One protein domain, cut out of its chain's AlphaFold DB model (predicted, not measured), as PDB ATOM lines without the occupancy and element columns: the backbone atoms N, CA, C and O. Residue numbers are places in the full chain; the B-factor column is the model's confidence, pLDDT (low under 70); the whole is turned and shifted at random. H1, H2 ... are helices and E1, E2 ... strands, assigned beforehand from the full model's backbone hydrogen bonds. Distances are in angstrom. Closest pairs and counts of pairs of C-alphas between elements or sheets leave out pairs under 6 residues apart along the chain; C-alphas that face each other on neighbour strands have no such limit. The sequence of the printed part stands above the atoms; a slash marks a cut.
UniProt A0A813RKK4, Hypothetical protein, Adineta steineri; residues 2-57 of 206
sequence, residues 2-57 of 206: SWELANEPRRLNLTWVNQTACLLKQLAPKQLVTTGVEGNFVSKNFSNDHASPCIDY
ATOM      1  N   SER A   2       1.828  32.008 -23.410       98.19
ATOM      2  CA  SER A   2       2.065  32.969 -24.481       98.19
ATOM      3  C   SER A   2       0.860  33.875 -24.735       98.19
ATOM      4  O   SER A   2      -0.247  33.584 -24.286       98.19
ATOM      5  N   TRP A   3       1.111  34.972 -25.445       98.50
ATOM      6  CA  TRP A   3       0.128  35.671 -26.263       98.50
ATOM      7  C   TRP A   3       0.315  35.250 -27.719       98.50
ATOM      8  O   TRP A   3       1.436  35.215 -28.216       98.50
ATOM      9  N   GLU A   4      -0.767  34.971 -28.420       98.62
ATOM     10  CA  GLU A   4      -0.741  34.661 -29.848       98.62
ATOM     11  C   GLU A   4      -1.342  35.824 -30.629       98.62
ATOM     12  O   GLU A   4      -2.290  36.455 -30.155       98.62
ATOM     13  N   LEU A   5      -0.761  36.169 -31.783       98.31
ATOM     14  CA  LEU A   5      -1.215  37.340 -32.537       98.31
ATOM     15  C   LEU A   5      -2.646  37.171 -33.058       98.31
ATOM     16  O   LEU A   5      -3.441  38.107 -32.955       98.31
ATOM     17  N   ALA A   6      -2.949  36.017 -33.647       98.06
ATOM     18  CA  ALA A   6      -4.267  35.645 -34.143       98.06
ATOM     19  C   ALA A   6      -4.282  34.149 -34.469       98.06
ATOM     20  O   ALA A   6      -3.230  33.604 -34.770       98.06
ATOM     21  N   ASN A   7      -5.470  33.544 -34.525       98.00
ATOM     22  CA  ASN A   7      -5.623  32.224 -35.123       98.00
ATOM     23  C   ASN A   7      -5.509  32.312 -36.657       98.00
ATOM     24  O   ASN A   7      -6.194  33.132 -37.276       98.00
ATOM     25  N   GLU A   8      -4.654  31.482 -37.251       96.88
ATOM     26  CA  GLU A   8      -4.446  31.317 -38.697       96.88
ATOM     27  C   GLU A   8      -4.329  32.631 -39.512       96.88
ATOM     28  O   GLU A   8      -5.018  32.817 -40.526       96.88
ATOM     29  N   PRO A   9      -3.462  33.599 -39.144       95.81
ATOM     30  CA  PRO A   9      -3.307  34.810 -39.929       95.81
ATOM     31  C   PRO A   9      -2.611  34.488 -41.256       95.81
ATOM     32  O   PRO A   9      -1.411  34.226 -41.331       95.81
ATOM     33  N   ARG A  10      -3.367  34.558 -42.352       92.62
ATOM     34  CA  ARG A  10      -2.855  34.308 -43.706       92.62
ATOM     35  C   ARG A  10      -2.323  35.580 -44.360       92.62
ATOM     36  O   ARG A  10      -2.828  36.677 -44.134       92.62
ATOM     37  N   ARG A  11      -1.352  35.418 -45.271       87.19
ATOM     38  CA  ARG A  11      -0.731  36.519 -46.045       87.19
ATOM     39  C   ARG A  11      -0.179  37.621 -45.132       87.19
ATOM     40  O   ARG A  11      -0.487  38.801 -45.306       87.19
ATOM     41  N   LEU A  12       0.636  37.210 -44.164       89.06
ATOM     42  CA  LEU A  12       1.172  38.079 -43.127       89.06
ATOM     43  C   LEU A  12       1.859  39.331 -43.679       89.06
ATOM     44  O   LEU A  12       2.734  39.280 -44.545       89.06
ATOM     45  N   ASN A  13       1.504  40.471 -43.093       93.56
ATOM     46  CA  ASN A  13       2.299  41.682 -43.190       93.56
ATOM     47  C   ASN A  13       3.355  41.651 -42.076       93.56
ATOM     48  O   ASN A  13       3.032  41.847 -40.906       93.56
ATOM     49  N   LEU A  14       4.625  41.443 -42.433       95.00
ATOM     50  CA  LEU A  14       5.717  41.317 -41.455       95.00
ATOM     51  C   LEU A  14       5.921  42.578 -40.597       95.00
ATOM     52  O   LEU A  14       6.405  42.486 -39.469       95.00
ATOM     53  N   THR A  15       5.507  43.753 -41.088       97.31
ATOM     54  CA  THR A  15       5.509  44.983 -40.279       97.31
ATOM     55  C   THR A  15       4.470  44.894 -39.168       97.31
ATOM     56  O   THR A  15       4.783  45.201 -38.020       97.31
ATOM     57  N   TRP A  16       3.261  44.418 -39.487       97.19
ATOM     58  CA  TRP A  16       2.205  44.193 -38.499       97.19
ATOM     59  C   TRP A  16       2.612  43.136 -37.470       97.19
ATOM     60  O   TRP A  16       2.455  43.382 -36.273       97.19
ATOM     61  N   VAL A  17       3.206  42.016 -37.910       97.88
ATOM     62  CA  VAL A  17       3.723  40.970 -37.006       97.88
ATOM     63  C   VAL A  17       4.706  41.574 -36.014       97.88
ATOM     64  O   VAL A  17       4.529  41.449 -34.805       97.88
ATOM     65  N   ASN A  18       5.722  42.283 -36.515       98.50
ATOM     66  CA  ASN A  18       6.764  42.839 -35.663       98.50
ATOM     67  C   ASN A  18       6.226  43.905 -34.699       98.50
ATOM     68  O   ASN A  18       6.533  43.867 -33.510       98.50
ATOM     69  N   GLN A  19       5.416  44.850 -35.185       98.50
ATOM     70  CA  GLN A  19       4.855  45.914 -34.346       98.50
ATOM     71  C   GLN A  19       3.953  45.350 -33.245       98.50
ATOM     72  O   GLN A  19       4.095  45.735 -32.085       98.50
ATOM     73  N   THR A  20       3.073  44.407 -33.589       98.50
ATOM     74  CA  THR A  20       2.126  43.812 -32.638       98.50
ATOM     75  C   THR A  20       2.849  42.936 -31.617       98.50
ATOM     76  O   THR A  20       2.648  43.109 -30.416       98.50
ATOM     77  N   ALA A  21       3.761  42.064 -32.061       98.56
ATOM     78  CA  ALA A  21       4.529  41.208 -31.159       98.56
ATOM     79  C   ALA A  21       5.393  42.025 -30.186       98.56
ATOM     80  O   ALA A  21       5.410  41.755 -28.985       98.56
ATOM     81  N   CYS A  22       6.075  43.067 -30.671       98.62
ATOM     82  CA  CYS A  22       6.894  43.910 -29.804       98.62
ATOM     83  C   CYS A  22       6.058  44.758 -28.836       98.62
ATOM     84  O   CYS A  22       6.490  44.972 -27.703       98.62
ATOM     85  N   LEU A  23       4.854  45.190 -29.226       98.69
ATOM     86  CA  LEU A  23       3.918  45.828 -28.300       98.69
ATOM     87  C   LEU A  23       3.504  44.862 -27.179       98.69
ATOM     88  O   LEU A  23       3.569  45.229 -26.005       98.69
ATOM     89  N   LEU A  24       3.151  43.614 -27.507       98.62
ATOM     90  CA  LEU A  24       2.819  42.591 -26.506       98.62
ATOM     91  C   LEU A  24       3.989  42.331 -25.550       98.62
ATOM     92  O   LEU A  24       3.782  42.256 -24.340       98.62
ATOM     93  N   LYS A  25       5.226  42.283 -26.059       98.38
ATOM     94  CA  LYS A  25       6.433  42.172 -25.226       98.38
ATOM     95  C   LYS A  25       6.636  43.363 -24.291       98.38
ATOM     96  O   LYS A  25       7.097  43.168 -23.171       98.38
ATOM     97  N   GLN A  26       6.285  44.581 -24.702       98.50
ATOM     98  CA  GLN A  26       6.354  45.752 -23.820       98.50
ATOM     99  C   GLN A  26       5.293  45.701 -22.715       98.50
ATOM    100  O   GLN A  26       5.592  46.004 -21.562       98.50
ATOM    101  N   LEU A  27       4.064  45.303 -23.056       98.56
ATOM    102  CA  LEU A  27       2.939  45.253 -22.117       98.56
ATOM    103  C   LEU A  27       3.025  44.059 -21.153       98.56
ATOM    104  O   LEU A  27       2.620  44.159 -19.997       98.56
ATOM    105  N   ALA A  28       3.564  42.934 -21.618       98.25
ATOM    106  CA  ALA A  28       3.661  41.685 -20.874       98.25
ATOM    107  C   ALA A  28       5.057  41.047 -21.038       98.25
ATOM    108  O   ALA A  28       5.181  39.959 -21.604       98.25
ATOM    109  N   PRO A  29       6.124  41.658 -20.487       97.38
ATOM    110  CA  PRO A  29       7.518  41.270 -20.756       97.38
ATOM    111  C   PRO A  29       7.907  39.864 -20.287       97.38
ATOM    112  O   PRO A  29       8.952  39.352 -20.675       97.38
ATOM    113  N   LYS A  30       7.080  39.232 -19.446       97.88
ATOM    114  CA  LYS A  30       7.288  37.859 -18.958       97.88
ATOM    115  C   LYS A  30       6.556  36.794 -19.781       97.88
ATOM    116  O   LYS A  30       6.753  35.615 -19.511       97.88
ATOM    117  N   GLN A  31       5.682  37.178 -20.713       98.38
ATOM    118  CA  GLN A  31       4.942  36.224 -21.546       98.38
ATOM    119  C   GLN A  31       5.696  35.954 -22.852       98.38
ATOM    120  O   GLN A  31       6.350  36.844 -23.408       98.38
ATOM    121  N   LEU A  32       5.602  34.717 -23.343       98.75
ATOM    122  CA  LEU A  32       6.016  34.387 -24.705       98.75
ATOM    123  C   LEU A  32       5.024  34.991 -25.710       98.75
ATOM    124  O   LEU A  32       3.905  35.350 -25.343       98.75
ATOM    125  N   VAL A  33       5.420  35.097 -26.969       98.75
ATOM    126  CA  VAL A  33       4.594  35.566 -28.076       98.75
ATOM    127  C   VAL A  33       4.815  34.672 -29.296       98.75
ATOM    128  O   VAL A  33       5.959  34.353 -29.627       98.75
ATOM    129  N   THR A  34       3.739  34.282 -29.974       98.62
ATOM    130  CA  THR A  34       3.789  33.568 -31.260       98.62
ATOM    131  C   THR A  34       2.808  34.151 -32.272       98.62
ATOM    132  O   THR A  34       2.046  35.060 -31.947       98.62
ATOM    133  N   THR A  35       2.880  33.678 -33.511       97.88
ATOM    134  CA  THR A  35       2.118  34.187 -34.652       97.88
ATOM    135  C   THR A  35       0.735  33.553 -34.778       97.88
ATOM    136  O   THR A  35      -0.196  34.308 -35.047       97.88
ATOM    137  N   GLY A  36       0.615  32.232 -34.586       97.81
ATOM    138  CA  GLY A  36      -0.601  31.448 -34.840       97.81
ATOM    139  C   GLY A  36      -0.736  30.920 -36.278       97.81
ATOM    140  O   GLY A  36      -1.841  30.715 -36.769       97.81
ATOM    141  N   VAL A  37       0.365  30.829 -37.041       96.94
ATOM    142  CA  VAL A  37       0.304  30.466 -38.473       96.94
ATOM    143  C   VAL A  37       0.190  28.962 -38.707       96.94
ATOM    144  O   VAL A  37       0.822  28.151 -38.045       96.94
ATOM    145  N   GLU A  38      -0.485  28.592 -39.792       96.88
ATOM    146  CA  GLU A  38      -0.730  27.191 -40.170       96.88
ATOM    147  C   GLU A  38       0.505  26.433 -40.691       96.88
ATOM    148  O   GLU A  38       0.494  25.206 -40.829       96.88
ATOM    149  N   GLY A  39       1.587  27.137 -41.019       95.06
ATOM    150  CA  GLY A  39       2.796  26.535 -41.578       95.06
ATOM    151  C   GLY A  39       2.888  26.558 -43.105       95.06
ATOM    152  O   GLY A  39       2.213  27.326 -43.795       95.06
ATOM    153  N   ASN A  40       3.781  25.724 -43.643       91.31
ATOM    154  CA  ASN A  40       4.201  25.717 -45.051       91.31
ATOM    155  C   ASN A  40       3.090  25.411 -46.073       91.31
ATOM    156  O   ASN A  40       3.303  25.624 -47.265       91.31
ATOM    157  N   PHE A  41       1.924  24.904 -45.655       88.81
ATOM    158  CA  PHE A  41       0.804  24.680 -46.576       88.81
ATOM    159  C   PHE A  41       0.240  26.002 -47.120       88.81
ATOM    160  O   PHE A  41      -0.106  26.101 -48.296       88.81
ATOM    161  N   VAL A  42       0.186  27.032 -46.272       86.06
ATOM    162  CA  VAL A  42      -0.352  28.357 -46.623       86.06
ATOM    163  C   VAL A  42       0.745  29.417 -46.679       86.06
ATOM    164  O   VAL A  42       0.676  30.357 -47.482       86.06
ATOM    165  N   SER A  43       1.773  29.281 -45.842       86.00
ATOM    166  CA  SER A  43       2.904  30.199 -45.814       86.00
ATOM    167  C   SER A  43       3.783  30.048 -47.052       86.00
ATOM    168  O   SER A  43       4.145  28.951 -47.466       86.00
ATOM    169  N   LYS A  44       4.207  31.183 -47.614       84.50
ATOM    170  CA  LYS A  44       5.236  31.213 -48.664       84.50
ATOM    171  C   LYS A  44       6.652  31.114 -48.097       84.50
ATOM    172  O   LYS A  44       7.573  30.780 -48.837       84.50
ATOM    173  N   ASN A  45       6.842  31.499 -46.836       91.12
ATOM    174  CA  ASN A  45       8.136  31.497 -46.169       91.12
ATOM    175  C   ASN A  45       7.934  31.460 -44.648       91.12
ATOM    176  O   ASN A  45       7.862  32.496 -43.986       91.12
ATOM    177  N   PHE A  46       7.891  30.244 -44.112       94.81
ATOM    178  CA  PHE A  46       7.665  29.986 -42.695       94.81
ATOM    179  C   PHE A  46       8.692  30.648 -41.771       94.81
ATOM    180  O   PHE A  46       8.330  31.164 -40.714       94.81
ATOM    181  N   SER A  47       9.967  30.699 -42.175       94.56
ATOM    182  CA  SER A  47      11.000  31.394 -41.399       94.56
ATOM    183  C   SER A  47      10.729  32.896 -41.315       94.56
ATOM    184  O   SER A  47      10.881  33.483 -40.244       94.56
ATOM    185  N   ASN A  48      10.285  33.523 -42.410       94.75
ATOM    186  CA  ASN A  48       9.978  34.954 -42.422       94.75
ATOM    187  C   ASN A  48       8.769  35.305 -41.557       94.75
ATOM    188  O   ASN A  48       8.800  36.336 -40.885       94.75
ATOM    189  N   ASP A  49       7.744  34.452 -41.537       95.44
ATOM    190  CA  ASP A  49       6.553  34.660 -40.707       95.44
ATOM    191  C   ASP A  49       6.915  34.776 -39.219       95.44
ATOM    192  O   ASP A  49       6.305  35.547 -38.480       95.44
ATOM    193  N   HIS A  50       7.991  34.103 -38.805       97.19
ATOM    194  CA  HIS A  50       8.491  34.088 -37.435       97.19
ATOM    195  C   HIS A  50       9.764  34.916 -37.229       97.19
ATOM    196  O   HIS A  50      10.354  34.846 -36.154       97.19
ATOM    197  N   ALA A  51      10.222  35.711 -38.200       96.75
ATOM    198  CA  ALA A  51      11.547  36.341 -38.141       96.75
ATOM    199  C   ALA A  51      11.676  37.471 -37.101       96.75
ATOM    200  O   ALA A  51      12.790  37.813 -36.702       96.75
ATOM    201  N   SER A  52      10.566  38.063 -36.638       98.00
ATOM    202  CA  SER A  52      10.614  39.135 -35.633       98.00
ATOM    203  C   SER A  52      11.312  38.658 -34.349       98.00
ATOM    204  O   SER A  52      10.982  37.582 -33.845       98.00
ATOM    205  N   PRO A  53      12.225  39.447 -33.751       98.06
ATOM    206  CA  PRO A  53      12.857  39.089 -32.479       98.06
ATOM    207  C   PRO A  53      11.869  39.074 -31.300       98.06
ATOM    208  O   PRO A  53      12.197  38.554 -30.241       98.06
ATOM    209  N   CYS A  54      10.671  39.641 -31.474       98.50
ATOM    210  CA  CYS A  54       9.621  39.659 -30.458       98.50
ATOM    211  C   CYS A  54       8.707  38.421 -30.504       98.50
ATOM    212  O   CYS A  54       7.842  38.301 -29.645       98.50
ATOM    213  N   ILE A  55       8.899  37.522 -31.476       98.62
ATOM    214  CA  ILE A  55       8.275  36.192 -31.533       98.62
ATOM    215  C   ILE A  55       9.226  35.185 -30.879       98.62
ATOM    216  O   ILE A  55      10.392  35.125 -31.261       98.62
ATOM    217  N   ASP A  56       8.767  34.379 -29.925       98.75
ATOM    218  CA  ASP A  56       9.641  33.461 -29.174       98.75
ATOM    219  C   ASP A  56       9.649  32.034 -29.721       98.75
ATOM    220  O   ASP A  56      10.646  31.330 -29.580       98.75
ATOM    221  N   TYR A  57       8.550  31.596 -30.332       98.75
ATOM    222  CA  TYR A  57       8.409  30.258 -30.900       98.75
ATOM    223  C   TYR A  57       7.520  30.291 -32.143       98.75
ATOM    224  O   TYR A  57       6.776  31.251 -32.355       98.75
TER     225      TYR A  57
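What this domain is: This is residues 2 to 57 of the 206 residues of the protein "Hypothetical protein" of Adineta steineri (UniProt A0A813RKK4). One long helix, H1, runs along one face of a tiny two-stranded parallel sheet, E1 and E2, and a short helix, H2, sits near the end of the body where H1 begins. Loops make up much of the rest, and residues 50 to 57 turn back from H2 to the neighbourhood of H1 and E2. The printed part has 56 residues with two named helices and two named strands, in the order E1, H1, E2, H2, and its class is mixed, helices and strands, with under half of the residues, 24, in named elements. The whole is compact, with a radius of gyration of the C-alphas of 10.5 A, yet elongated in outline, with spans of 31 by 18 by 15 A.

How they stand to each other: Start at the first printed residue, where E1, residues 2 to 4, is the parallel neighbour of E2, residues 32 to 34, at 24 degrees between their directions. Look at N 3 and O 32, 2.8 A apart, and at N 34 and O 3, 3.0 A apart; both pairs are within hydrogen-bond range. Between these strands along the chain comes H1, residues 14 to 27, and the three form a strand-helix-strand unit, two parallel neighbour strands with a helix between them in the chain, whose crossover is right-handed. The closest C-alphas of H1 and E2 are those of Ala 21 and Val 33, 6.4 A apart. Those of E1 and H1 are Trp 3 and Leu 24, at 7.4 A. Further along is H2, residues 46 to 49, which only just touches H1, with 3 pairs of C-alphas within 8 A; H1 touches H2 with residues 14 to 17 alone, and the closest C-alphas of the two are those of Leu 14 and Asp 49, 6.8 A apart. E1 and H2 are apart. Every O i to N i+4 pair in H1 is within hydrogen-bond range; H2 is too short for such a pair, and its one O i to N i+3 pair is within range.

Where its parts are: Find C-alpha 2 at (2.065, 32.969, -24.481), where E1 begins; it runs 6.3 A to C-alpha 4. Next go to C-alpha 14 at (5.717, 41.317, -41.455); from there H1 runs 19.9 A to C-alpha 27 at (2.939, 45.253, -22.117). E2 covers 7.0 A from Leu 32 to Thr 34. H2 covers 5.2 A from Phe 46 and ends at C-alpha 49, (6.553, 34.660, -40.707).

The domain as a whole: The two C-alphas farthest apart are those of Leu 27 and Phe 41, at 32.0 A, while the first and last printed C-alphas, Ser 2 and Tyr 57, are 9.4 A apart. The link from E2 to H2, 11 residues, is long; that from E1 to H1, 9 residues, is short, and that from H1 to E2, 4 residues, is tight. The printed part has no cut. The mean pLDDT of the printed part of this model is 96.1, and no printed residue is under 70.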